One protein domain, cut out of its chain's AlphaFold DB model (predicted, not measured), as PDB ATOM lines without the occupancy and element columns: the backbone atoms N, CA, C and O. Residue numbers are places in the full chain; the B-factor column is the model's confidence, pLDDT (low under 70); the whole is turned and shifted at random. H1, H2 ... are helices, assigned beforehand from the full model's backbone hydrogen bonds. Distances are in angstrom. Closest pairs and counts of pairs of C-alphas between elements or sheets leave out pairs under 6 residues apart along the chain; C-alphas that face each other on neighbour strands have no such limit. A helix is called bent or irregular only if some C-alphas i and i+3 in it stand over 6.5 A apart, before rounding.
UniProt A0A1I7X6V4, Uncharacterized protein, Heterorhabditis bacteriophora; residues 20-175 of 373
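This is residues 20 to 175 of the 373 residues of an uncharacterized protein of Heterorhabditis bacteriophora (UniProt A0A1I7X6V4). Two groups of helices make a body longer than it is wide: at one end H1 and H3 lie side by side, H2 folds back loosely from H1 and H5 meets H3 with its last residue, Leu 121, closest to Ala 69, while at the other end H7 packs on both H4 and H6. H4 is the helix nearest the middle and packs on H2 as well, and the loop of residues 140 to 150 reaches the end of the long axis with Ile 145. You will find 156 residues printed, with seven named helices, H1 to H7 in order, and no named strand: the class is all helix. The whole is compact, with a radius of gyration of the C-alphas of 15.3 A and spans of 50 by 34 by 24 A.

Start with the longest helix, H3, residues 62 to 82, which has a kink of 44 degrees near residue 73. It touches H1, residues 20 to 38, at a shallow tilt of 13 degrees, the same way; the closest C-alphas, Leu 33 and Ser 76, are 6.4 A apart. H1 and H2, residues 43 to 58, form a hairpin and only just touch, with 3 pairs of C-alphas within 8 A, the closest being Val 25 and Ile 53 at 6.7 A. H5, residues 111 to 121, touches H3 at a steep tilt of 68 degrees, only just short of about perpendicular, with the C-alphas of Ala 69 and Leu 121 closest at 5.4 A. Now look at H4, residues 89 to 107, whose residues 101 to 105 touch H2; the closest C-alphas, Val 50 and Ile 105, are 6.6 A apart. H7, residues 151 to 166, touches H4 at a steep tilt of 56 degrees, with the C-alphas of Ser 100 and Val 153 closest at 5.1 A. H6, residues 124 to 139, forms a hairpin with H7 at 43 degrees; their closest C-alphas, Ala 134 and Ala 157, are 4.8 A apart. H3 and H7 are apart. Every O i to N i+4 pair is within hydrogen-bond range in H1, H2 and H6, against 15 of 17 in H3, 11 of 15 in H4, 5 of 7 in H5 and 11 of 12 in H7.

Find C-alpha 20 at (76.151, -122.057, -44.161); from there H1 runs 26.2 A to residue 38. H2 spans 22.1 A, H3 27.1 A from C-alpha 62 at (92.650, -117.058, -45.264), and H4 26.2 A. H5 spans 15.2 A, H6 22.1 A, and H7 21.0 A to C-alpha 166 at (97.585, -99.050, -62.847). H3 and H5 are irregular, H5 only just: C-alphas 75 and 78 are 7.4 A apart, and C-alphas 116 and 119 are 6.6 A apart.

The two C-alphas farthest apart, Arg 20 and Ile 145, are 50.5 A apart. The printed part has no cut, and its one long link joins H6 to H7. The model's pLDDT is under 70 at residues 20 to 52, 75 to 76 and 142 to 146.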
ATOM      1  N   ARG A  20      77.327-122.755 -43.610       63.31
ATOM      2  CA  ARG A  20      76.151-122.057 -44.161       63.31
ATOM      3  C   ARG A  20      76.516-120.686 -44.714       63.31
ATOM      4  O   ARG A  20      76.009-120.344 -45.775       63.31
ATOM      5  N   ILE A  21      77.407-119.941 -44.057       61.12
ATOM      6  CA  ILE A  21      77.861-118.627 -44.545       61.12
ATOM      7  C   ILE A  21      78.614-118.795 -45.865       61.12
ATOM      8  O   ILE A  21      78.303-118.109 -46.836       61.12
ATOM      9  N   ILE A  22      79.531-119.765 -45.934       57.69
ATOM     10  CA  ILE A  22      80.283-120.078 -47.156       57.69
ATOM     11  C   ILE A  22      79.330-120.487 -48.285       57.69
ATOM     12  O   ILE A  22      79.416-119.940 -49.382       57.69
ATOM     13  N   ARG A  23      78.361-121.379 -48.020       63.81
ATOM     14  CA  ARG A  23      77.338-121.747 -49.016       63.81
ATOM     15  C   ARG A  23      76.494-120.565 -49.469       63.81
ATOM     16  O   ARG A  23      76.197-120.491 -50.652       63.81
ATOM     17  N   LEU A  24      76.113-119.668 -48.563       65.62
ATOM     18  CA  LEU A  24      75.307-118.498 -48.896       65.62
ATOM     19  C   LEU A  24      76.105-117.528 -49.772       65.62
ATOM     20  O   LEU A  24      75.610-117.090 -50.801       65.62
ATOM     21  N   VAL A  25      77.363-117.248 -49.412       63.50
ATOM     22  CA  VAL A  25      78.278-116.423 -50.214       63.50
ATOM     23  C   VAL A  25      78.499-117.044 -51.588       63.50
ATOM     24  O   VAL A  25      78.408-116.341 -52.587       63.50
ATOM     25  N   LEU A  26      78.721-118.356 -51.666       62.72
ATOM     26  CA  LEU A  26      78.891-119.061 -52.932       62.72
ATOM     27  C   LEU A  26      77.621-119.066 -53.767       62.72
ATOM     28  O   LEU A  26      77.691-118.719 -54.936       62.72
ATOM     29  N   GLN A  27      76.459-119.387 -53.197       66.44
ATOM     30  CA  GLN A  27      75.181-119.306 -53.909       66.44
ATOM     31  C   GLN A  27      74.936-117.901 -54.439       66.44
ATOM     32  O   GLN A  27      74.491-117.752 -55.567       66.44
ATOM     33  N   ASN A  28      75.288-116.881 -53.666       66.06
ATOM     34  CA  ASN A  28      75.130-115.489 -54.041       66.06
ATOM     35  C   ASN A  28      76.118-115.064 -55.133       66.06
ATOM     36  O   ASN A  28      75.711-114.445 -56.112       66.06
ATOM     37  N   CYS A  29      77.390-115.451 -55.028       61.66
ATOM     38  CA  CYS A  29      78.393-115.236 -56.068       61.66
ATOM     39  C   CYS A  29      78.025-115.986 -57.352       61.66
ATOM     40  O   CYS A  29      78.048-115.394 -58.423       61.66
ATOM     41  N   ILE A  30      77.627-117.254 -57.258       62.94
ATOM     42  CA  ILE A  30      77.181-118.077 -58.388       62.94
ATOM     43  C   ILE A  30      75.918-117.491 -59.000       62.94
ATOM     44  O   ILE A  30      75.838-117.416 -60.213       62.94
ATOM     45  N   PHE A  31      74.946-117.046 -58.205       63.72
ATOM     46  CA  PHE A  31      73.721-116.424 -58.702       63.72
ATOM     47  C   PHE A  31      74.021-115.113 -59.426       63.72
ATOM     48  O   PHE A  31      73.533-114.898 -60.532       63.72
ATOM     49  N   VAL A  32      74.902-114.282 -58.865       62.44
ATOM     50  CA  VAL A  32      75.418-113.083 -59.530       62.44
ATOM     51  C   VAL A  32      76.095-113.453 -60.848       62.44
ATOM     52  O   VAL A  32      75.731-112.909 -61.885       62.44
ATOM     53  N   LEU A  33      77.019-114.415 -60.848       59.91
ATOM     54  CA  LEU A  33      77.759-114.849 -62.034       59.91
ATOM     55  C   LEU A  33      76.867-115.570 -63.066       59.91
ATOM     56  O   LEU A  33      77.102-115.466 -64.266       59.91
ATOM     57  N   PHE A  34      75.810-116.246 -62.623       60.34
ATOM     58  CA  PHE A  34      74.793-116.877 -63.460       60.34
ATOM     59  C   PHE A  34      73.894-115.825 -64.119       60.34
ATOM     60  O   PHE A  34      73.619-115.907 -65.317       60.34
ATOM     61  N   ILE A  35      73.515-114.780 -63.380       58.47
ATOM     62  CA  ILE A  35      72.836-113.602 -63.929       58.47
ATOM     63  C   ILE A  35      73.735-112.873 -64.940       58.47
ATOM     64  O   ILE A  35      73.232-112.440 -65.977       58.47
ATOM     65  N   LEU A  36      75.058-112.814 -64.727       56.16
ATOM     66  CA  LEU A  36      76.006-112.278 -65.723       56.16
ATOM     67  C   LEU A  36      75.973-113.046 -67.053       56.16
ATOM     68  O   LEU A  36      76.189-112.451 -68.107       56.16
ATOM     69  N   THR A  37      75.691-114.352 -67.032       55.75
ATOM     70  CA  THR A  37      75.463-115.143 -68.253       55.75
ATOM     71  C   THR A  37      74.132-114.837 -68.943       55.75
ATOM     72  O   THR A  37      74.035-115.061 -70.148       55.75
ATOM     73  N   LEU A  38      73.130-114.318 -68.223       54.16
ATOM     74  CA  LEU A  38      71.752-114.148 -68.707       54.16
ATOM     75  C   LEU A  38      71.404-112.737 -69.216       54.16
ATOM     76  O   LEU A  38      70.302-112.547 -69.714       54.16
ATOM     77  N   ASN A  39      72.341-111.783 -69.184       53.56
ATOM     78  CA  ASN A  39      72.240-110.500 -69.900       53.56
ATOM     79  C   ASN A  39      71.031-109.608 -69.516       53.56
ATOM     80  O   ASN A  39      70.429-108.969 -70.373       53.56
ATOM     81  N   ILE A  40      70.659-109.554 -68.229       50.81
ATOM     82  CA  ILE A  40      69.540-108.719 -67.746       50.81
ATOM     83  C   ILE A  40      70.061-107.468 -67.020       50.81
ATOM     84  O   ILE A  40      71.008-107.540 -66.233       50.81
ATOM     85  N   GLU A  41      69.413-106.321 -67.259       50.69
ATOM     86  CA  GLU A  41      69.624-105.023 -66.600       50.69
ATOM     87  C   GLU A  41      69.478-105.104 -65.066       50.69
ATOM     88  O   GLU A  41      68.429-104.819 -64.492       50.69
ATOM     89  N   PHE A  42      70.550-105.493 -64.371       53.81
ATOM     90  CA  PHE A  42      70.539-105.708 -62.916       53.81
ATOM     91  C   PHE A  42      71.694-105.012 -62.181       53.81
ATOM     92  O   PHE A  42      72.010-105.329 -61.038       53.81
ATOM     93  N   ASN A  43      72.341-104.034 -62.821       52.12
ATOM     94  CA  ASN A  43      73.615-103.459 -62.372       52.12
ATOM     95  C   ASN A  43      73.592-102.838 -60.959       52.12
ATOM     96  O   ASN A  43      74.605-102.881 -60.268       52.12
ATOM     97  N   ARG A  44      72.463-102.264 -60.514       45.88
ATOM     98  CA  ARG A  44      72.356-101.598 -59.197       45.88
ATOM     99  C   ARG A  44      72.123-102.569 -58.035       45.88
ATOM    100  O   ARG A  44      72.678-102.367 -56.962       45.88
ATOM    101  N   LEU A  45      71.347-103.631 -58.252       49.06
ATOM    102  CA  LEU A  45      71.150-104.685 -57.252       49.06
ATOM    103  C   LEU A  45      72.403-105.555 -57.127       49.06
ATOM    104  O   LEU A  45      72.821-105.867 -56.018       49.06
ATOM    105  N   LEU A  46      73.050-105.865 -58.257       56.06
ATOM    106  CA  LEU A  46      74.322-106.585 -58.287       56.06
ATOM    107  C   LEU A  46      75.402-105.824 -57.504       56.06
ATOM    108  O   LEU A  46      76.092-106.413 -56.689       56.06
ATOM    109  N   ALA A  47      75.495-104.507 -57.695       52.69
ATOM    110  CA  ALA A  47      76.398-103.607 -56.977       52.69
ATOM    111  C   ALA A  47      76.238-103.654 -55.444       52.69
ATOM    112  O   ALA A  47      77.214-103.865 -54.719       52.69
ATOM    113  N   LEU A  48      75.005-103.492 -54.951       49.06
ATOM    114  CA  LEU A  48      74.692-103.518 -53.515       49.06
ATOM    115  C   LEU A  48      74.950-104.896 -52.895       49.06
ATOM    116  O   LEU A  48      75.464-105.010 -51.782       49.06
ATOM    117  N   PHE A  49      74.628-105.947 -53.641       57.56
ATOM    118  CA  PHE A  49      74.818-107.321 -53.206       57.56
ATOM    119  C   PHE A  49      76.298-107.710 -53.166       57.56
ATOM    120  O   PHE A  49      76.777-108.278 -52.194       57.56
ATOM    121  N   VAL A  50      77.056-107.319 -54.188       64.81
ATOM    122  CA  VAL A  50      78.497-107.557 -54.284       64.81
ATOM    123  C   VAL A  50      79.254-106.781 -53.202       64.81
ATOM    124  O   VAL A  50      80.146-107.340 -52.570       64.81
ATOM    125  N   SER A  51      78.875-105.530 -52.921       64.44
ATOM    126  CA  SER A  51      79.502-104.731 -51.860       64.44
ATOM    127  C   SER A  51      79.328-105.355 -50.469       64.44
ATOM    128  O   SER A  51      80.304-105.460 -49.728       64.44
ATOM    129  N   SER A  52      78.125-105.835 -50.123       68.44
ATOM    130  CA  SER A  52      77.882-106.471 -48.819       68.44
ATOM    131  C   SER A  52      78.579-107.830 -48.679       68.44
ATOM    132  O   SER A  52      79.069-108.162 -47.596       68.44
ATOM    133  N   ILE A  53      78.694-108.585 -49.777       75.50
ATOM    134  CA  ILE A  53      79.440-109.847 -49.818       75.50
ATOM    135  C   ILE A  53      80.928-109.606 -49.564       75.50
ATOM    136  O   ILE A  53      81.499-110.289 -48.718       75.50
ATOM    137  N   TRP A  54      81.558-108.629 -50.228       75.81
ATOM    138  CA  TRP A  54      82.996-108.385 -50.055       75.81
ATOM    139  C   TRP A  54      83.370-107.942 -48.643       75.81
ATOM    140  O   TRP A  54      84.451-108.291 -48.177       75.81
ATOM    141  N   THR A  55      82.497-107.210 -47.949       77.69
ATOM    142  CA  THR A  55      82.731-106.835 -46.547       77.69
ATOM    143  C   THR A  55      82.745-108.068 -45.647       77.69
ATOM    144  O   THR A  55      83.716-108.276 -44.930       77.69
ATOM    145  N   LYS A  56      81.743-108.951 -45.762       80.00
ATOM    146  CA  LYS A  56      81.698-110.205 -44.985       80.00
ATOM    147  C   LYS A  56      82.845-111.150 -45.332       80.00
ATOM    148  O   LYS A  56      83.421-111.790 -44.465       80.00
ATOM    149  N   VAL A  57      83.188-111.233 -46.613       77.62
ATOM    150  CA  VAL A  57      84.286-112.065 -47.106       77.62
ATOM    151  C   VAL A  57      85.652-111.527 -46.657       77.62
ATOM    152  O   VAL A  57      86.584-112.305 -46.474       77.62
ATOM    153  N   ALA A  58      85.791-110.218 -46.430       79.88
ATOM    154  CA  ALA A  58      87.023-109.638 -45.896       79.88
ATOM    155  C   ALA A  58      87.294-110.050 -44.437       79.88
ATOM    156  O   ALA A  58      88.464-110.155 -44.064       79.88
ATOM    157  N   GLU A  59      86.242-110.324 -43.658       84.94
ATOM    158  CA  GLU A  59      86.302-110.760 -42.251       84.94
ATOM    159  C   GLU A  59      86.612-112.261 -42.083       84.94
ATOM    160  O   GLU A  59      86.892-112.708 -40.973       84.94
ATOM    161  N   MET A  60      86.584-113.040 -43.170       85.56
ATOM    162  CA  MET A  60      86.863-114.482 -43.163       85.56
ATOM    163  C   MET A  60      88.357-114.802 -43.000       85.56
ATOM    164  O   MET A  60      89.226-113.984 -43.321       85.56
ATOM    165  N   ASP A  61      88.658-116.025 -42.560       89.88
ATOM    166  CA  ASP A  61      90.032-116.528 -42.508       89.88
ATOM    167  C   ASP A  61      90.618-116.797 -43.911       89.88
ATOM    168  O   ASP A  61      89.917-116.847 -44.926       89.88
ATOM    169  N   ASP A  62      91.940-116.951 -43.986       88.31
ATOM    170  CA  ASP A  62      92.650-117.058 -45.264       88.31
ATOM    171  C   ASP A  62      92.324-118.340 -46.056       88.31
ATOM    172  O   ASP A  62      92.321-118.331 -47.295       88.31
ATOM    173  N   GLU A  63      92.005-119.432 -45.358       87.75
ATOM    174  CA  GLU A  63      91.658-120.721 -45.959       87.75
ATOM    175  C   GLU A  63      90.288-120.634 -46.644       87.75
ATOM    176  O   GLU A  63      90.139-120.987 -47.819       87.75
ATOM    177  N   GLN A  64      89.305-120.053 -45.954       82.19
ATOM    178  CA  GLN A  64      87.973-119.768 -46.482       82.19
ATOM    179  C   GLN A  64      88.042-118.841 -47.693       82.19
ATOM    180  O   GLN A  64      87.427-119.115 -48.730       82.19
ATOM    181  N   LYS A  65      88.839-117.770 -47.604       83.06
ATOM    182  CA  LYS A  65      89.034-116.838 -48.718       83.06
ATOM    183  C   LYS A  65      89.614-117.531 -49.945       83.06
ATOM    184  O   LYS A  65      89.145-117.316 -51.064       83.06
ATOM    185  N   THR A  66      90.612-118.388 -49.741       84.31
ATOM    186  CA  THR A  66      91.257-119.159 -50.811       84.31
ATOM    187  C   THR A  66      90.283-120.134 -51.464       84.31
ATOM    188  O   THR A  66      90.220-120.209 -52.695       84.31
ATOM    189  N   ARG A  67      89.460-120.818 -50.665       79.19
ATOM    190  CA  ARG A  67      88.414-121.712 -51.166       79.19
ATOM    191  C   ARG A  67      87.372-120.969 -52.003       79.19
ATOM    192  O   ARG A  67      87.087-121.383 -53.123       79.19
ATOM    193  N   ILE A  68      86.851-119.846 -51.507       78.94
ATOM    194  CA  ILE A  68      85.877-119.021 -52.240       78.94
ATOM    195  C   ILE A  68      86.486-118.505 -53.550       78.94
ATOM    196  O   ILE A  68      85.838-118.561 -54.595       78.94
ATOM    197  N   ALA A  69      87.739-118.040 -53.524       80.31
ATOM    198  CA  ALA A  69      88.429-117.582 -54.727       80.31
ATOM    199  C   ALA A  69      88.567-118.697 -55.774       80.31
ATOM    200  O   ALA A  69      88.323-118.453 -56.958       80.31
ATOM    201  N   PHE A  70      88.933-119.911 -55.348       80.56
ATOM    202  CA  PHE A  70      89.031-121.077 -56.225       80.56
ATOM    203  C   PHE A  70      87.684-121.405 -56.879       80.56
ATOM    204  O   PHE A  70      87.602-121.553 -58.097       80.56
ATOM    205  N   GLU A  71      86.619-121.430 -56.083       74.56
ATOM    206  CA  GLU A  71      85.270-121.737 -56.548       74.56
ATOM    207  C   GLU A  71      84.738-120.682 -57.545       74.56
ATOM    208  O   GLU A  71      84.255-121.037 -58.622       74.56
ATOM    209  N   ILE A  72      84.907-119.381 -57.265       74.06
ATOM    210  CA  ILE A  72      84.546-118.291 -58.201       74.06
ATOM    211  C   ILE A  72      85.325-118.412 -59.522       74.06
ATOM    212  O   ILE A  72      84.795-118.157 -60.613       74.06
ATOM    213  N   LYS A  73      86.601-118.791 -59.428       78.19
ATOM    214  CA  LYS A  73      87.496-118.909 -60.575       78.19
ATOM    215  C   LYS A  73      87.085-120.038 -61.512       78.19
ATOM    216  O   LYS A  73      86.930-119.783 -62.708       78.19
ATOM    217  N   GLU A  74      86.870-121.240 -60.974       73.56
ATOM    218  CA  GLU A  74      86.453-122.405 -61.761       73.56
ATOM    219  C   GLU A  74      85.067-122.216 -62.377       73.56
ATOM    220  O   GLU A  74      84.865-122.509 -63.557       73.56
ATOM    221  N   MET A  75      84.113-121.689 -61.607       65.81
ATOM    222  CA  MET A  75      82.724-121.649 -62.053       65.81
ATOM    223  C   MET A  75      82.452-120.588 -63.117       65.81
ATOM    224  O   MET A  75      81.501-120.734 -63.889       65.81
ATOM    225  N   SER A  76      83.217-119.492 -63.169       68.38
ATOM    226  CA  SER A  76      82.801-118.350 -63.997       68.38
ATOM    227  C   SER A  76      83.933-117.571 -64.648       68.38
ATOM    228  O   SER A  76      83.882-117.350 -65.861       68.38
ATOM    229  N   LEU A  77      84.960-117.158 -63.898       73.06
ATOM    230  CA  LEU A  77      85.987-116.257 -64.442       73.06
ATOM    231  C   LEU A  77      86.838-116.930 -65.522       73.06
ATOM    232  O   LEU A  77      87.056-116.336 -66.580       73.06
ATOM    233  N   ASP A  78      87.262-118.180 -65.315       79.56
ATOM    234  CA  ASP A  78      88.088-118.888 -66.298       79.56
ATOM    235  C   ASP A  78      87.330-119.077 -67.620       79.56
ATOM    236  O   ASP A  78      87.884-118.825 -68.697       79.56
ATOM    237  N   ARG A  79      86.033-119.405 -67.563       79.81
ATOM    238  CA  ARG A  79      85.178-119.562 -68.749       79.81
ATOM    239  C   ARG A  79      84.908-118.230 -69.456       79.81
ATOM    240  O   ARG A  79      85.022-118.153 -70.678       79.81
ATOM    241  N   LEU A  80      84.588-117.169 -68.714       77.31
ATOM    242  CA  LEU A  80      84.346-115.835 -69.282       77.31
ATOM    243  C   LEU A  80      85.599-115.273 -69.968       77.31
ATOM    244  O   LEU A  80      85.523-114.749 -71.080       77.31
ATOM    245  N   ILE A  81      86.764-115.412 -69.332       83.12
ATOM    246  CA  ILE A  81      88.027-114.866 -69.838       83.12
ATOM    247  C   ILE A  81      88.577-115.708 -70.990       83.12
ATOM    248  O   ILE A  81      89.128-115.156 -71.946       83.12
ATOM    249  N   SER A  82      88.444-117.036 -70.952       83.00
ATOM    250  CA  SER A  82      88.883-117.903 -72.057       83.00
ATOM    251  C   SER A  82      88.087-117.638 -73.338       83.00
ATOM    252  O   SER A  82      88.708-117.476 -74.390       83.00
ATOM    253  N   ASN A  83      86.769-117.441 -73.229       80.38
ATOM    254  CA  ASN A  83      85.872-117.152 -74.355       80.38
ATOM    255  C   ASN A  83      85.991-115.735 -74.937       80.38
ATOM    256  O   ASN A  83      85.349-115.435 -75.942       80.38
ATOM    257  N   MET A  84      86.815-114.860 -74.352       78.88
ATOM    258  CA  MET A  84      87.093-113.551 -74.946       78.88
ATOM    259  C   MET A  84      87.749-113.688 -76.318       78.88
ATOM    260  O   MET A  84      88.933-114.045 -76.412       78.88
ATOM    261  N   ASP A  85      86.992-113.315 -77.345       76.81
ATOM    262  CA  ASP A  85      87.441-113.173 -78.720       76.81
ATOM    263  C   ASP A  85      87.391-111.699 -79.140       76.81
ATOM    264  O   ASP A  85      86.338-111.140 -79.439       76.81
ATOM    265  N   PHE A  86      88.564-111.067 -79.170       70.81
ATOM    266  CA  PHE A  86      88.715-109.679 -79.609       70.81
ATOM    267  C   PHE A  86      88.944-109.534 -81.113       70.81
ATOM    268  O   PHE A  86      89.141-108.414 -81.580       70.81
ATOM    269  N   LYS A  87      88.999-110.635 -81.867       73.56
ATOM    270  CA  LYS A  87      89.158-110.586 -83.323       73.56
ATOM    271  C   LYS A  87      87.792-110.449 -83.989       73.56
ATOM    272  O   LYS A  87      87.632-109.641 -84.900       73.56
ATOM    273  N   ASN A  88      86.782-111.150 -83.481       79.88
ATOM    274  CA  ASN A  88      85.428-111.098 -84.025       79.88
ATOM    275  C   ASN A  88      84.671-109.831 -83.571       79.88
ATOM    276  O   ASN A  88      84.488-109.593 -82.382       79.88
ATOM    277  N   ALA A  89      84.253-108.991 -84.516       71.81
ATOM    278  CA  ALA A  89      83.591-107.713 -84.247       71.81
ATOM    279  C   ALA A  89      82.196-107.867 -83.601       71.81
ATOM    280  O   ALA A  89      81.908-107.200 -82.611       71.81
ATOM    281  N   HIS A  90      81.377-108.811 -84.073       73.69
ATOM    282  CA  HIS A  90      80.033-109.054 -83.532       73.69
ATOM    283  C   HIS A  90      80.063-109.635 -82.120       73.69
ATOM    284  O   HIS A  90      79.329-109.185 -81.242       73.69
ATOM    285  N   ARG A  91      80.968-110.587 -81.864       77.94
ATOM    286  CA  ARG A  91      81.139-111.142 -80.514       77.94
ATOM    287  C   ARG A  91      81.619-110.077 -79.527       77.94
ATOM    288  O   ARG A  91      81.236-110.106 -78.367       77.94
ATOM    289  N   ARG A  92      82.416-109.098 -79.965       74.69
ATOM    290  CA  ARG A  92      82.909-108.038 -79.073       74.69
ATOM    291  C   ARG A  92      81.785-107.230 -78.422       74.69
ATOM    292  O   ARG A  92      81.910-106.941 -77.239       74.69
ATOM    293  N   VAL A  93      80.707-106.907 -79.140       75.38
ATOM    294  CA  VAL A  93      79.560-106.176 -78.567       75.38
ATOM    295  C   VAL A  93      78.837-107.039 -77.536       75.38
ATOM    296  O   VAL A  93      78.715-106.620 -76.388       75.38
ATOM    297  N   GLU A  94      78.486-108.278 -77.898       76.81
ATOM    298  CA  GLU A  94      77.814-109.233 -76.999       76.81
ATOM    299  C   GLU A  94      78.603-109.456 -75.697       76.81
ATOM    300  O   GLU A  94      78.053-109.475 -74.598       76.81
ATOM    301  N   PHE A  95      79.924-109.608 -75.797       78.94
ATOM    302  CA  PHE A  95      80.756-109.848 -74.624       78.94
ATOM    303  C   PHE A  95      81.103-108.570 -73.847       78.94
ATOM    304  O   PHE A  95      81.487-108.673 -72.679       78.94
ATOM    305  N   SER A  96      80.947-107.381 -74.437       78.69
ATOM    306  CA  SER A  96      81.288-106.116 -73.777       78.69
ATOM    307  C   SER A  96      80.427-105.824 -72.550       78.69
ATOM    308  O   SER A  96      80.949-105.343 -71.543       78.69
ATOM    309  N   GLU A  97      79.151-106.210 -72.574       75.62
ATOM    310  CA  GLU A  97      78.249-106.110 -71.423       75.62
ATOM    311  C   GLU A  97      78.701-107.033 -70.288       75.62
ATOM    312  O   GLU A  97      78.842-106.604 -69.141       75.62
ATOM    313  N   ARG A  98      79.055-108.282 -70.617       77.56
ATOM    314  CA  ARG A  98      79.583-109.246 -69.638       77.56
ATOM    315  C   ARG A  98      80.877-108.738 -68.990       77.56
ATOM    316  O   ARG A  98      81.059-108.872 -67.779       77.56
ATOM    317  N   TRP A  99      81.765-108.114 -69.768       81.81
ATOM    318  CA  TRP A  99      82.998-107.507 -69.246       81.81
ATOM    319  C   TRP A  99      82.717-106.279 -68.384       81.81
ATOM    320  O   TRP A  99      83.298-106.145 -67.310       81.81
ATOM    321  N   SER A 100      81.796-105.420 -68.816       81.44
ATOM    322  CA  SER A 100      81.343-104.237 -68.078       81.44
ATOM    323  C   SER A 100      80.851-104.595 -66.678       81.44
ATOM    324  O   SER A 100      81.222-103.952 -65.692       81.44
ATOM    325  N   CYS A 101      80.068-105.661 -66.555       76.81
ATOM    326  CA  CYS A 101      79.599-106.120 -65.258       76.81
ATOM    327  C   CYS A 101      80.737-106.670 -64.381       76.81
ATOM    328  O   CYS A 101      80.798-106.364 -63.193       76.81
ATOM    329  N   MET A 102      81.693-107.403 -64.951       81.31
ATOM    330  CA  MET A 102      82.882-107.847 -64.212       81.31
ATOM    331  C   MET A 102      83.752-106.665 -63.747       81.31
ATOM    332  O   MET A 102      84.191-106.649 -62.600       81.31
ATOM    333  N   PHE A 103      83.947-105.637 -64.579       86.50
ATOM    334  CA  PHE A 103      84.616-104.399 -64.155       86.50
ATOM    335  C   PHE A 103      83.863-103.715 -63.014       86.50
ATOM    336  O   PHE A 103      84.486-103.235 -62.074       86.50
ATOM    337  N   THR A 104      82.529-103.741 -63.051       81.88
ATOM    338  CA  THR A 104      81.681-103.208 -61.977       81.88
ATOM    339  C   THR A 104      81.927-103.943 -60.663       81.88
ATOM    340  O   THR A 104      82.075-103.295 -59.635       81.88
ATOM    341  N   ILE A 105      82.036-105.275 -60.677       80.00
ATOM    342  CA  ILE A 105      82.338-106.063 -59.469       80.00
ATOM    343  C   ILE A 105      83.662-105.613 -58.840       80.00
ATOM    344  O   ILE A 105      83.730-105.427 -57.626       80.00
ATOM    345  N   PHE A 106      84.698-105.390 -59.652       85.81
ATOM    346  CA  PHE A 106      85.994-104.908 -59.163       85.81
ATOM    347  C   PHE A 106      85.959-103.452 -58.688       85.81
ATOM    348  O   PHE A 106      86.682-103.088 -57.761       85.81
ATOM    349  N   ASP A 107      85.123-102.610 -59.292       83.94
ATOM    350  CA  ASP A 107      84.964-101.212 -58.879       83.94
ATOM    351  C   ASP A 107      84.306-101.096 -57.490       83.94
ATOM    352  O   ASP A 107      84.656-100.206 -56.719       83.94
ATOM    353  N   HIS A 108      83.439-102.052 -57.126       83.69
ATOM    354  CA  HIS A 108      82.793-102.129 -55.804       83.69
ATOM    355  C   HIS A 108      83.708-102.633 -54.684       83.69
ATOM    356  O   HIS A 108      83.380-102.471 -53.509       83.69
ATOM    357  N   MET A 109      84.846-103.238 -55.022       84.25
ATOM    358  CA  MET A 109      85.881-103.546 -54.040       84.25
ATOM    359  C   MET A 109      86.627-102.259 -53.685       84.25
ATOM    360  O   MET A 109      87.057-101.516 -54.566       84.25
ATOM    361  N   ASN A 110      86.862-102.004 -52.402       87.06
ATOM    362  CA  ASN A 110      87.776-100.936 -52.009       87.06
ATOM    363  C   ASN A 110      89.230-101.280 -52.403       87.06
ATOM    364  O   ASN A 110      89.544-102.394 -52.825       87.06
ATOM    365  N   ARG A 111      90.155-100.318 -52.276       86.81
ATOM    366  CA  ARG A 111      91.553-100.511 -52.708       86.81
ATOM    367  C   ARG A 111      92.236-101.706 -52.026       86.81
ATOM    368  O   ARG A 111      92.922-102.454 -52.716       86.81
ATOM    369  N   ALA A 112      92.044-101.881 -50.718       87.44
ATOM    370  CA  ALA A 112      92.648-102.977 -49.961       87.44
ATOM    371  C   ALA A 112      92.085-104.335 -50.409       87.44
ATOM    372  O   ALA A 112      92.841-105.255 -50.711       87.44
ATOM    373  N   GLN A 113      90.762-104.416 -50.576       88.12
ATOM    374  CA  GLN A 113      90.090-105.600 -51.107       88.12
ATOM    375  C   GLN A 113      90.598-105.944 -52.512       88.12
ATOM    376  O   GLN A 113      90.905-107.099 -52.781       88.12
ATOM    377  N   ARG A 114      90.758-104.961 -53.407       89.06
ATOM    378  CA  ARG A 114      91.293-105.222 -54.752       89.06
ATOM    379  C   ARG A 114      92.716-105.789 -54.720       89.06
ATOM    380  O   ARG A 114      93.005-106.709 -55.481       89.06
ATOM    381  N   GLN A 115      93.586-105.261 -53.855       88.50
ATOM    382  CA  GLN A 115      94.962-105.755 -53.699       88.50
ATOM    383  C   GLN A 115      95.006-107.210 -53.238       88.50
ATOM    384  O   GLN A 115      95.829-107.979 -53.721       88.50
ATOM    385  N   GLU A 116      94.107-107.588 -52.335       87.50
ATOM    386  CA  GLU A 116      94.032-108.946 -51.803       87.50
ATOM    387  C   GLU A 116      93.383-109.924 -52.792       87.50
ATOM    388  O   GLU A 116      93.903-111.015 -53.033       87.50
ATOM    389  N   TRP A 117      92.244-109.548 -53.378       87.31
ATOM    390  CA  TRP A 117      91.374-110.484 -54.089       87.31
ATOM    391  C   TRP A 117      91.731-110.680 -55.549       87.31
ATOM    392  O   TRP A 117      91.625-111.792 -56.062       87.31
ATOM    393  N   ILE A 118      92.164-109.634 -56.245       88.38
ATOM    394  CA  ILE A 118      92.388-109.725 -57.690       88.38
ATOM    395  C   ILE A 118      93.506-110.720 -58.038       88.38
ATOM    396  O   ILE A 118      93.281-111.542 -58.930       88.38
ATOM    397  N   PRO A 119      94.648-110.758 -57.321       88.62
ATOM    398  CA  PRO A 119      95.668-111.787 -57.533       88.62
ATOM    399  C   PRO A 119      95.196-113.215 -57.208       88.62
ATOM    400  O   PRO A 119      95.677-114.170 -57.818       88.62
ATOM    401  N   ARG A 120      94.245-113.383 -56.274       88.44
ATOM    402  CA  ARG A 120      93.657-114.696 -55.941       88.44
ATOM    403  C   ARG A 120      92.693-115.172 -57.026       88.44
ATOM    404  O   ARG A 120      92.728-116.331 -57.442       88.44
ATOM    405  N   LEU A 121      91.853-114.259 -57.511       86.00
ATOM    406  CA  LEU A 121      90.825-114.535 -58.512       86.00
ATOM    407  C   LEU A 121      91.419-114.732 -59.912       86.00
ATOM    408  O   LEU A 121      90.937-115.571 -60.672       86.00
ATOM    409  N   LEU A 122      92.475-113.992 -60.260       88.94
ATOM    410  CA  LEU A 122      93.003-113.928 -61.621       88.94
ATOM    411  C   LEU A 122      94.493-114.273 -61.689       88.94
ATOM    412  O   LEU A 122      95.329-113.716 -60.988       88.94
ATOM    413  N   LYS A 123      94.856-115.149 -62.632       90.25
ATOM    414  CA  LYS A 123      96.258-115.403 -63.007       90.25
ATOM    415  C   LYS A 123      96.826-114.179 -63.743       90.25
ATOM    416  O   LYS A 123      96.102-113.546 -64.511       90.25
ATOM    417  N   LYS A 124      98.144-113.929 -63.666       88.94
ATOM    418  CA  LYS A 124      98.826-112.828 -64.401       88.94
ATOM    419  C   LYS A 124      98.447-112.784 -65.893       88.94
ATOM    420  O   LYS A 124      98.096-111.740 -66.426       88.94
ATOM    421  N   LYS A 125      98.385-113.941 -66.565       89.62
ATOM    422  CA  LYS A 125      97.949-114.040 -67.978       89.62
ATOM    423  C   LYS A 125      96.515-113.536 -68.213       89.62
ATOM    424  O   LYS A 125      96.232-112.978 -69.270       89.62
ATOM    425  N   GLN A 126      95.612-113.766 -67.262       89.44
ATOM    426  CA  GLN A 126      94.219-113.321 -67.329       89.44
ATOM    427  C   GLN A 126      94.119-111.818 -67.098       89.44
ATOM    428  O   GLN A 126      93.452-111.153 -67.884       89.44
ATOM    429  N   ILE A 127      94.844-111.290 -66.106       90.12
ATOM    430  CA  ILE A 127      94.963-109.845 -65.869       90.12
ATOM    431  C   ILE A 127      95.425-109.159 -67.154       90.12
ATOM    432  O   ILE A 127      94.704-108.320 -67.673       90.12
ATOM    433  N   ASN A 128      96.520-109.615 -67.766       89.00
ATOM    434  CA  ASN A 128      97.022-109.021 -69.009       89.00
ATOM    435  C   ASN A 128      96.006-109.110 -70.166       89.00
ATOM    436  O   ASN A 128      95.923-108.211 -71.004       89.00
ATOM    437  N   LYS A 129      95.218-110.196 -70.244       88.56
ATOM    438  CA  LYS A 129      94.147-110.331 -71.248       88.56
ATOM    439  C   LYS A 129      93.034-109.303 -71.002       88.56
ATOM    440  O   LYS A 129      92.575-108.690 -71.963       88.56
ATOM    441  N   LEU A 130      92.647-109.085 -69.745       89.56
ATOM    442  CA  LEU A 130      91.652-108.092 -69.335       89.56
ATOM    443  C   LEU A 130      92.139-106.654 -69.510       89.56
ATOM    444  O   LEU A 130      91.391-105.832 -70.025       89.56
ATOM    445  N   SER A 131      93.389-106.355 -69.155       89.56
ATOM    446  CA  SER A 131      94.004-105.044 -69.377       89.56
ATOM    447  C   SER A 131      93.974-104.687 -70.860       89.56
ATOM    448  O   SER A 131      93.519-103.612 -71.236       89.56
ATOM    449  N   LYS A 132      94.353-105.628 -71.737       87.62
ATOM    450  CA  LYS A 132      94.273-105.439 -73.196       87.62
ATOM    451  C   LYS A 132      92.836-105.262 -73.691       87.62
ATOM    452  O   LYS A 132      92.606-104.481 -74.612       87.62
ATOM    453  N   ALA A 133      91.883-105.980 -73.101       86.69
ATOM    454  CA  ALA A 133      90.461-105.857 -73.413       86.69
ATOM    455  C   ALA A 133      89.936-104.457 -73.094       86.69
ATOM    456  O   ALA A 133      89.385-103.780 -73.959       86.69
ATOM    457  N   ALA A 134      90.152-104.026 -71.852       89.31
ATOM    458  CA  ALA A 134      89.727-102.731 -71.358       89.31
ATOM    459  C   ALA A 134      90.424-101.601 -72.119       89.31
ATOM    460  O   ALA A 134      89.758-100.650 -72.516       89.31
ATOM    461  N   TYR A 135      91.724-101.738 -72.412       88.00
ATOM    462  CA  TYR A 135      92.460-100.774 -73.231       88.00
ATOM    463  C   TYR A 135      91.789-100.576 -74.587       88.00
ATOM    464  O   TYR A 135      91.501 -99.445 -74.948       88.00
ATOM    465  N   ARG A 136      91.468-101.661 -75.305       85.75
ATOM    466  CA  ARG A 136      90.787-101.566 -76.604       85.75
ATOM    467  C   ARG A 136      89.423-100.895 -76.462       85.75
ATOM    468  O   ARG A 136      89.129 -99.960 -77.196       85.75
ATOM    469  N   LEU A 137      88.609-101.319 -75.490       87.12
ATOM    470  CA  LEU A 137      87.303-100.695 -75.240       87.12
ATOM    471  C   LEU A 137      87.412 -99.187 -75.020       87.12
ATOM    472  O   LEU A 137      86.540 -98.469 -75.493       87.12
ATOM    473  N   VAL A 138      88.461 -98.725 -74.340       87.56
ATOM    474  CA  VAL A 138      88.701 -97.306 -74.065       87.56
ATOM    475  C   VAL A 138      89.277 -96.582 -75.282       87.56
ATOM    476  O   VAL A 138      88.698 -95.590 -75.716       87.56
ATOM    477  N   SER A 139      90.357 -97.089 -75.882       82.81
ATOM    478  CA  SER A 139      91.054 -96.409 -76.979       82.81
ATOM    479  C   SER A 139      90.241 -96.357 -78.268       82.81
ATOM    480  O   SER A 139      90.421 -95.450 -79.071       82.81
ATOM    481  N   GLY A 140      89.332 -97.313 -78.473       77.38
ATOM    482  CA  GLY A 140      88.635 -97.446 -79.753       77.38
ATOM    483  C   GLY A 140      89.533 -97.980 -80.868       77.38
ATOM    484  O   GLY A 140      89.105 -98.040 -82.018       77.38
ATOM    485  N   ASP A 141      90.749 -98.430 -80.541       70.62
ATOM    486  CA  ASP A 141      91.632 -99.047 -81.522       70.62
ATOM    487  C   ASP A 141      91.025-100.354 -82.041       70.62
ATOM    488  O   ASP A 141      90.635-101.244 -81.278       70.62
ATOM    489  N   HIS A 142      91.031-100.494 -83.368       63.84
ATOM    490  CA  HIS A 142      90.625-101.706 -84.088       63.84
ATOM    491  C   HIS A 142      89.124-102.030 -84.033       63.84
ATOM    492  O   HIS A 142      88.740-103.201 -84.195       63.84
ATOM    493  N   PHE A 143      88.274-101.023 -83.827       66.19
ATOM    494  CA  PHE A 143      86.846-101.145 -84.108       66.19
ATOM    495  C   PHE A 143      86.540-100.503 -85.459       66.19
ATOM    496  O   PHE A 143      87.042 -99.414 -85.743       66.19
ATOM    497  N   PRO A 144      85.770-101.183 -86.320       65.75
ATOM    498  CA  PRO A 144      85.210-100.520 -87.480       65.75
ATOM    499  C   PRO A 144      84.269 -99.396 -86.998       65.75
ATOM    500  O   PRO A 144      83.718 -99.462 -85.897       65.75
ATOM    501  N   ILE A 145      84.185 -98.318 -87.785       63.81
ATOM    502  CA  ILE A 145      83.558 -97.027 -87.419       63.81
ATOM    503  C   ILE A 145      82.086 -97.186 -86.984       63.81
ATOM    504  O   ILE A 145      81.549 -96.365 -86.244       63.81
ATOM    505  N   ASP A 146      81.443 -98.260 -87.421       66.56
ATOM    506  CA  ASP A 146      80.057 -98.632 -87.164       66.56
ATOM    507  C   ASP A 146      79.811 -99.269 -85.785       66.56
ATOM    508  O   ASP A 146      78.663 -99.343 -85.348       66.56
ATOM    509  N   ILE A 147      80.851 -99.703 -85.063       71.06
ATOM    510  CA  ILE A 147      80.687-100.330 -83.746       71.06
ATOM    511  C   ILE A 147      80.894 -99.305 -82.636       71.06
ATOM    512  O   ILE A 147      82.018 -99.006 -82.227       71.06
ATOM    513  N   GLN A 148      79.778 -98.821 -82.096       75.00
ATOM    514  CA  GLN A 148      79.751 -97.985 -80.901       75.00
ATOM    515  C   GLN A 148      79.420 -98.824 -79.664       75.00
ATOM    516  O   GLN A 148      78.485 -99.622 -79.660       75.00
ATOM    517  N   PHE A 149      80.204 -98.636 -78.604       81.75
ATOM    518  CA  PHE A 149      79.917 -99.208 -77.289       81.75
ATOM    519  C   PHE A 149      79.184 -98.186 -76.437       81.75
ATOM    520  O   PHE A 149      79.487 -96.997 -76.517       81.75
ATOM    521  N   ASP A 150      78.306 -98.666 -75.561       84.94
ATOM    522  CA  ASP A 150      77.695 -97.834 -74.530       84.94
ATOM    523  C   ASP A 150      78.782 -97.133 -73.689       84.94
ATOM    524  O   ASP A 150      79.750 -97.750 -73.222       84.94
ATOM    525  N   ASN A 151      78.599 -95.834 -73.469       87.06
ATOM    526  CA  ASN A 151      79.437 -94.992 -72.624       87.06
ATOM    527  C   ASN A 151      79.659 -95.595 -71.225       87.06
ATOM    528  O   ASN A 151      80.747 -95.466 -70.663       87.06
ATOM    529  N   ILE A 152      78.672 -96.306 -70.673       86.06
ATOM    530  CA  ILE A 152      78.781 -96.997 -69.382       86.06
ATOM    531  C   ILE A 152      79.848 -98.098 -69.433       86.06
ATOM    532  O   ILE A 152      80.640 -98.235 -68.497       86.06
ATOM    533  N   VAL A 153      79.899 -98.871 -70.523       87.62
ATOM    534  CA  VAL A 153      80.897 -99.933 -70.726       87.62
ATOM    535  C   VAL A 153      82.295 -99.326 -70.800       87.62
ATOM    536  O   VAL A 153      83.208 -99.797 -70.117       87.62
ATOM    537  N   VAL A 154      82.452 -98.246 -71.573       89.00
ATOM    538  CA  VAL A 154      83.728 -97.530 -71.721       89.00
ATOM    539  C   VAL A 154      84.190 -96.960 -70.381       89.00
ATOM    540  O   VAL A 154      85.340 -97.162 -69.987       89.00
ATOM    541  N   LYS A 155      83.288 -96.317 -69.632       89.06
ATOM    542  CA  LYS A 155      83.575 -95.760 -68.306       89.06
ATOM    543  C   LYS A 155      84.054 -96.829 -67.326       89.06
ATOM    544  O   LYS A 155      85.059 -96.635 -66.647       89.06
ATOM    545  N   ARG A 156      83.376 -97.976 -67.264       89.19
ATOM    546  CA  ARG A 156      83.754 -99.085 -66.370       89.19
ATOM    547  C   ARG A 156      85.087 -99.718 -66.763       89.19
ATOM    548  O   ARG A 156      85.899-100.013 -65.890       89.19
ATOM    549  N   ALA A 157      85.342 -99.875 -68.061       91.19
ATOM    550  CA  ALA A 157      86.635-100.336 -68.562       91.19
ATOM    551  C   ALA A 157      87.766 -99.368 -68.179       91.19
ATOM    552  O   ALA A 157      88.823 -99.803 -67.722       91.19
ATOM    553  N   PHE A 158      87.527 -98.060 -68.298       91.31
ATOM    554  CA  PHE A 158      88.478 -97.038 -67.872       91.31
ATOM    555  C   PHE A 158      88.762 -97.108 -66.367       91.31
ATOM    556  O   PHE A 158      89.926 -97.164 -65.971       91.31
ATOM    557  N   HIS A 159      87.720 -97.175 -65.533       90.06
ATOM    558  CA  HIS A 159      87.877 -97.337 -64.087       90.06
ATOM    559  C   HIS A 159      88.732 -98.563 -63.755       90.06
ATOM    560  O   HIS A 159      89.716 -98.429 -63.035       90.06
ATOM    561  N   PHE A 160      88.457 -99.716 -64.371       91.38
ATOM    562  CA  PHE A 160      89.277-100.915 -64.199       91.38
ATOM    563  C   PHE A 160      90.759-100.684 -64.552       91.38
ATOM    564  O   PHE A 160      91.642-101.047 -63.776       91.38
ATOM    565  N   LEU A 161      91.072-100.042 -65.680       90.19
ATOM    566  CA  LEU A 161      92.471 -99.758 -66.033       90.19
ATOM    567  C   LEU A 161      93.166 -98.874 -64.994       90.19
ATOM    568  O   LEU A 161      94.314 -99.129 -64.638       90.19
ATOM    569  N   ILE A 162      92.479 -97.853 -64.487       88.94
ATOM    570  CA  ILE A 162      93.074 -96.891 -63.562       88.94
ATOM    571  C   ILE A 162      93.140 -97.434 -62.132       88.94
ATOM    572  O   ILE A 162      94.222 -97.501 -61.554       88.94
ATOM    573  N   SER A 163      92.001 -97.810 -61.551       86.50
ATOM    574  CA  SER A 163      91.890 -98.146 -60.126       86.50
ATOM    575  C   SER A 163      92.397 -99.541 -59.785       86.50
ATOM    576  O   SER A 163      92.671 -99.827 -58.617       86.50
ATOM    577  N   THR A 164      92.457-100.421 -60.784       85.19
ATOM    578  CA  THR A 164      92.823-101.823 -60.605       85.19
ATOM    579  C   THR A 164      94.159-102.128 -61.256       85.19
ATOM    580  O   THR A 164      95.058-102.594 -60.571       85.19
ATOM    581  N   VAL A 165      94.327-101.881 -62.556       86.88
ATOM    582  CA  VAL A 165      95.562-102.287 -63.248       86.88
ATOM    583  C   VAL A 165      96.724-101.360 -62.888       86.88
ATOM    584  O   VAL A 165      97.761-101.834 -62.427       86.88
ATOM    585  N   PHE A 166      96.539-100.049 -63.060       86.44
ATOM    586  CA  PHE A 166      97.585 -99.050 -62.847       86.44
ATOM    587  C   PHE A 166      97.886 -98.822 -61.359       86.44
ATOM    588  O   PHE A 166      99.029 -98.986 -60.935       86.44
ATOM    589  N   ASP A 167      96.872 -98.511 -60.544       84.56
ATOM    590  CA  ASP A 167      97.064 -98.162 -59.123       84.56
ATOM    591  C   ASP A 167      97.594 -99.313 -58.256       84.56
ATOM    592  O   ASP A 167      98.147 -99.073 -57.176       84.56
ATOM    593  N   LEU A 168      97.402-100.557 -58.703       85.81
ATOM    594  CA  LEU A 168      97.882-101.757 -58.016       85.81
ATOM    595  C   LEU A 168      99.073-102.415 -58.722       85.81
ATOM    596  O   LEU A 168      99.543-103.444 -58.248       85.81
ATOM    597  N   GLN A 169      99.550-101.844 -59.835       85.94
ATOM    598  CA  GLN A 169     100.693-102.343 -60.609       85.94
ATOM    599  C   GLN A 169     100.575-103.832 -60.994       85.94
ATOM    600  O   GLN A 169     101.553-104.576 -60.982       85.94
ATOM    601  N   LEU A 170      99.364-104.288 -61.339       83.62
ATOM    602  CA  LEU A 170      99.098-105.710 -61.611       83.62
ATOM    603  C   LEU A 170      99.586-106.178 -62.990       83.62
ATOM    604  O   LEU A 170      99.756-107.378 -63.211       83.62
ATOM    605  N   ASP A 171      99.790-105.244 -63.918       82.25
ATOM    606  CA  ASP A 171     100.312-105.505 -65.258       82.25
ATOM    607  C   ASP A 171     101.435-104.515 -65.576       82.25
ATOM    608  O   ASP A 171     101.193-103.372 -65.952       82.25
ATOM    609  N   GLU A 172     102.678-104.975 -65.445       80.06
ATOM    610  CA  GLU A 172     103.885-104.190 -65.740       80.06
ATOM    611  C   GLU A 172     103.970-103.768 -67.215       80.06
ATOM    612  O   GLU A 172     104.672-102.816 -67.547       80.06
ATOM    613  N   SER A 173     103.270-104.471 -68.116       80.56
ATOM    614  CA  SER A 173     103.253-104.121 -69.540       80.56
ATOM    615  C   SER A 173     102.323-102.950 -69.853       80.56
ATOM    616  O   SER A 173     102.452-102.323 -70.909       80.56
ATOM    617  N   PHE A 174     101.396-102.647 -68.941       80.56
ATOM    618  CA  PHE A 174     100.454-101.556 -69.086       80.56
ATOM    619  C   PHE A 174     101.069-100.250 -68.588       80.56
ATOM    620  O   PHE A 174     101.368-100.079 -67.408       80.56
ATOM    621  N   ASN A 175     101.210 -99.291 -69.498       78.12
ATOM    622  CA  ASN A 175     101.632 -97.938 -69.169       78.12
ATOM    623  C   ASN A 175     100.478 -96.985 -69.472       78.12
ATOM    624  O   ASN A 175      99.973 -96.973 -70.593       78.12
TER     625      ASN A 175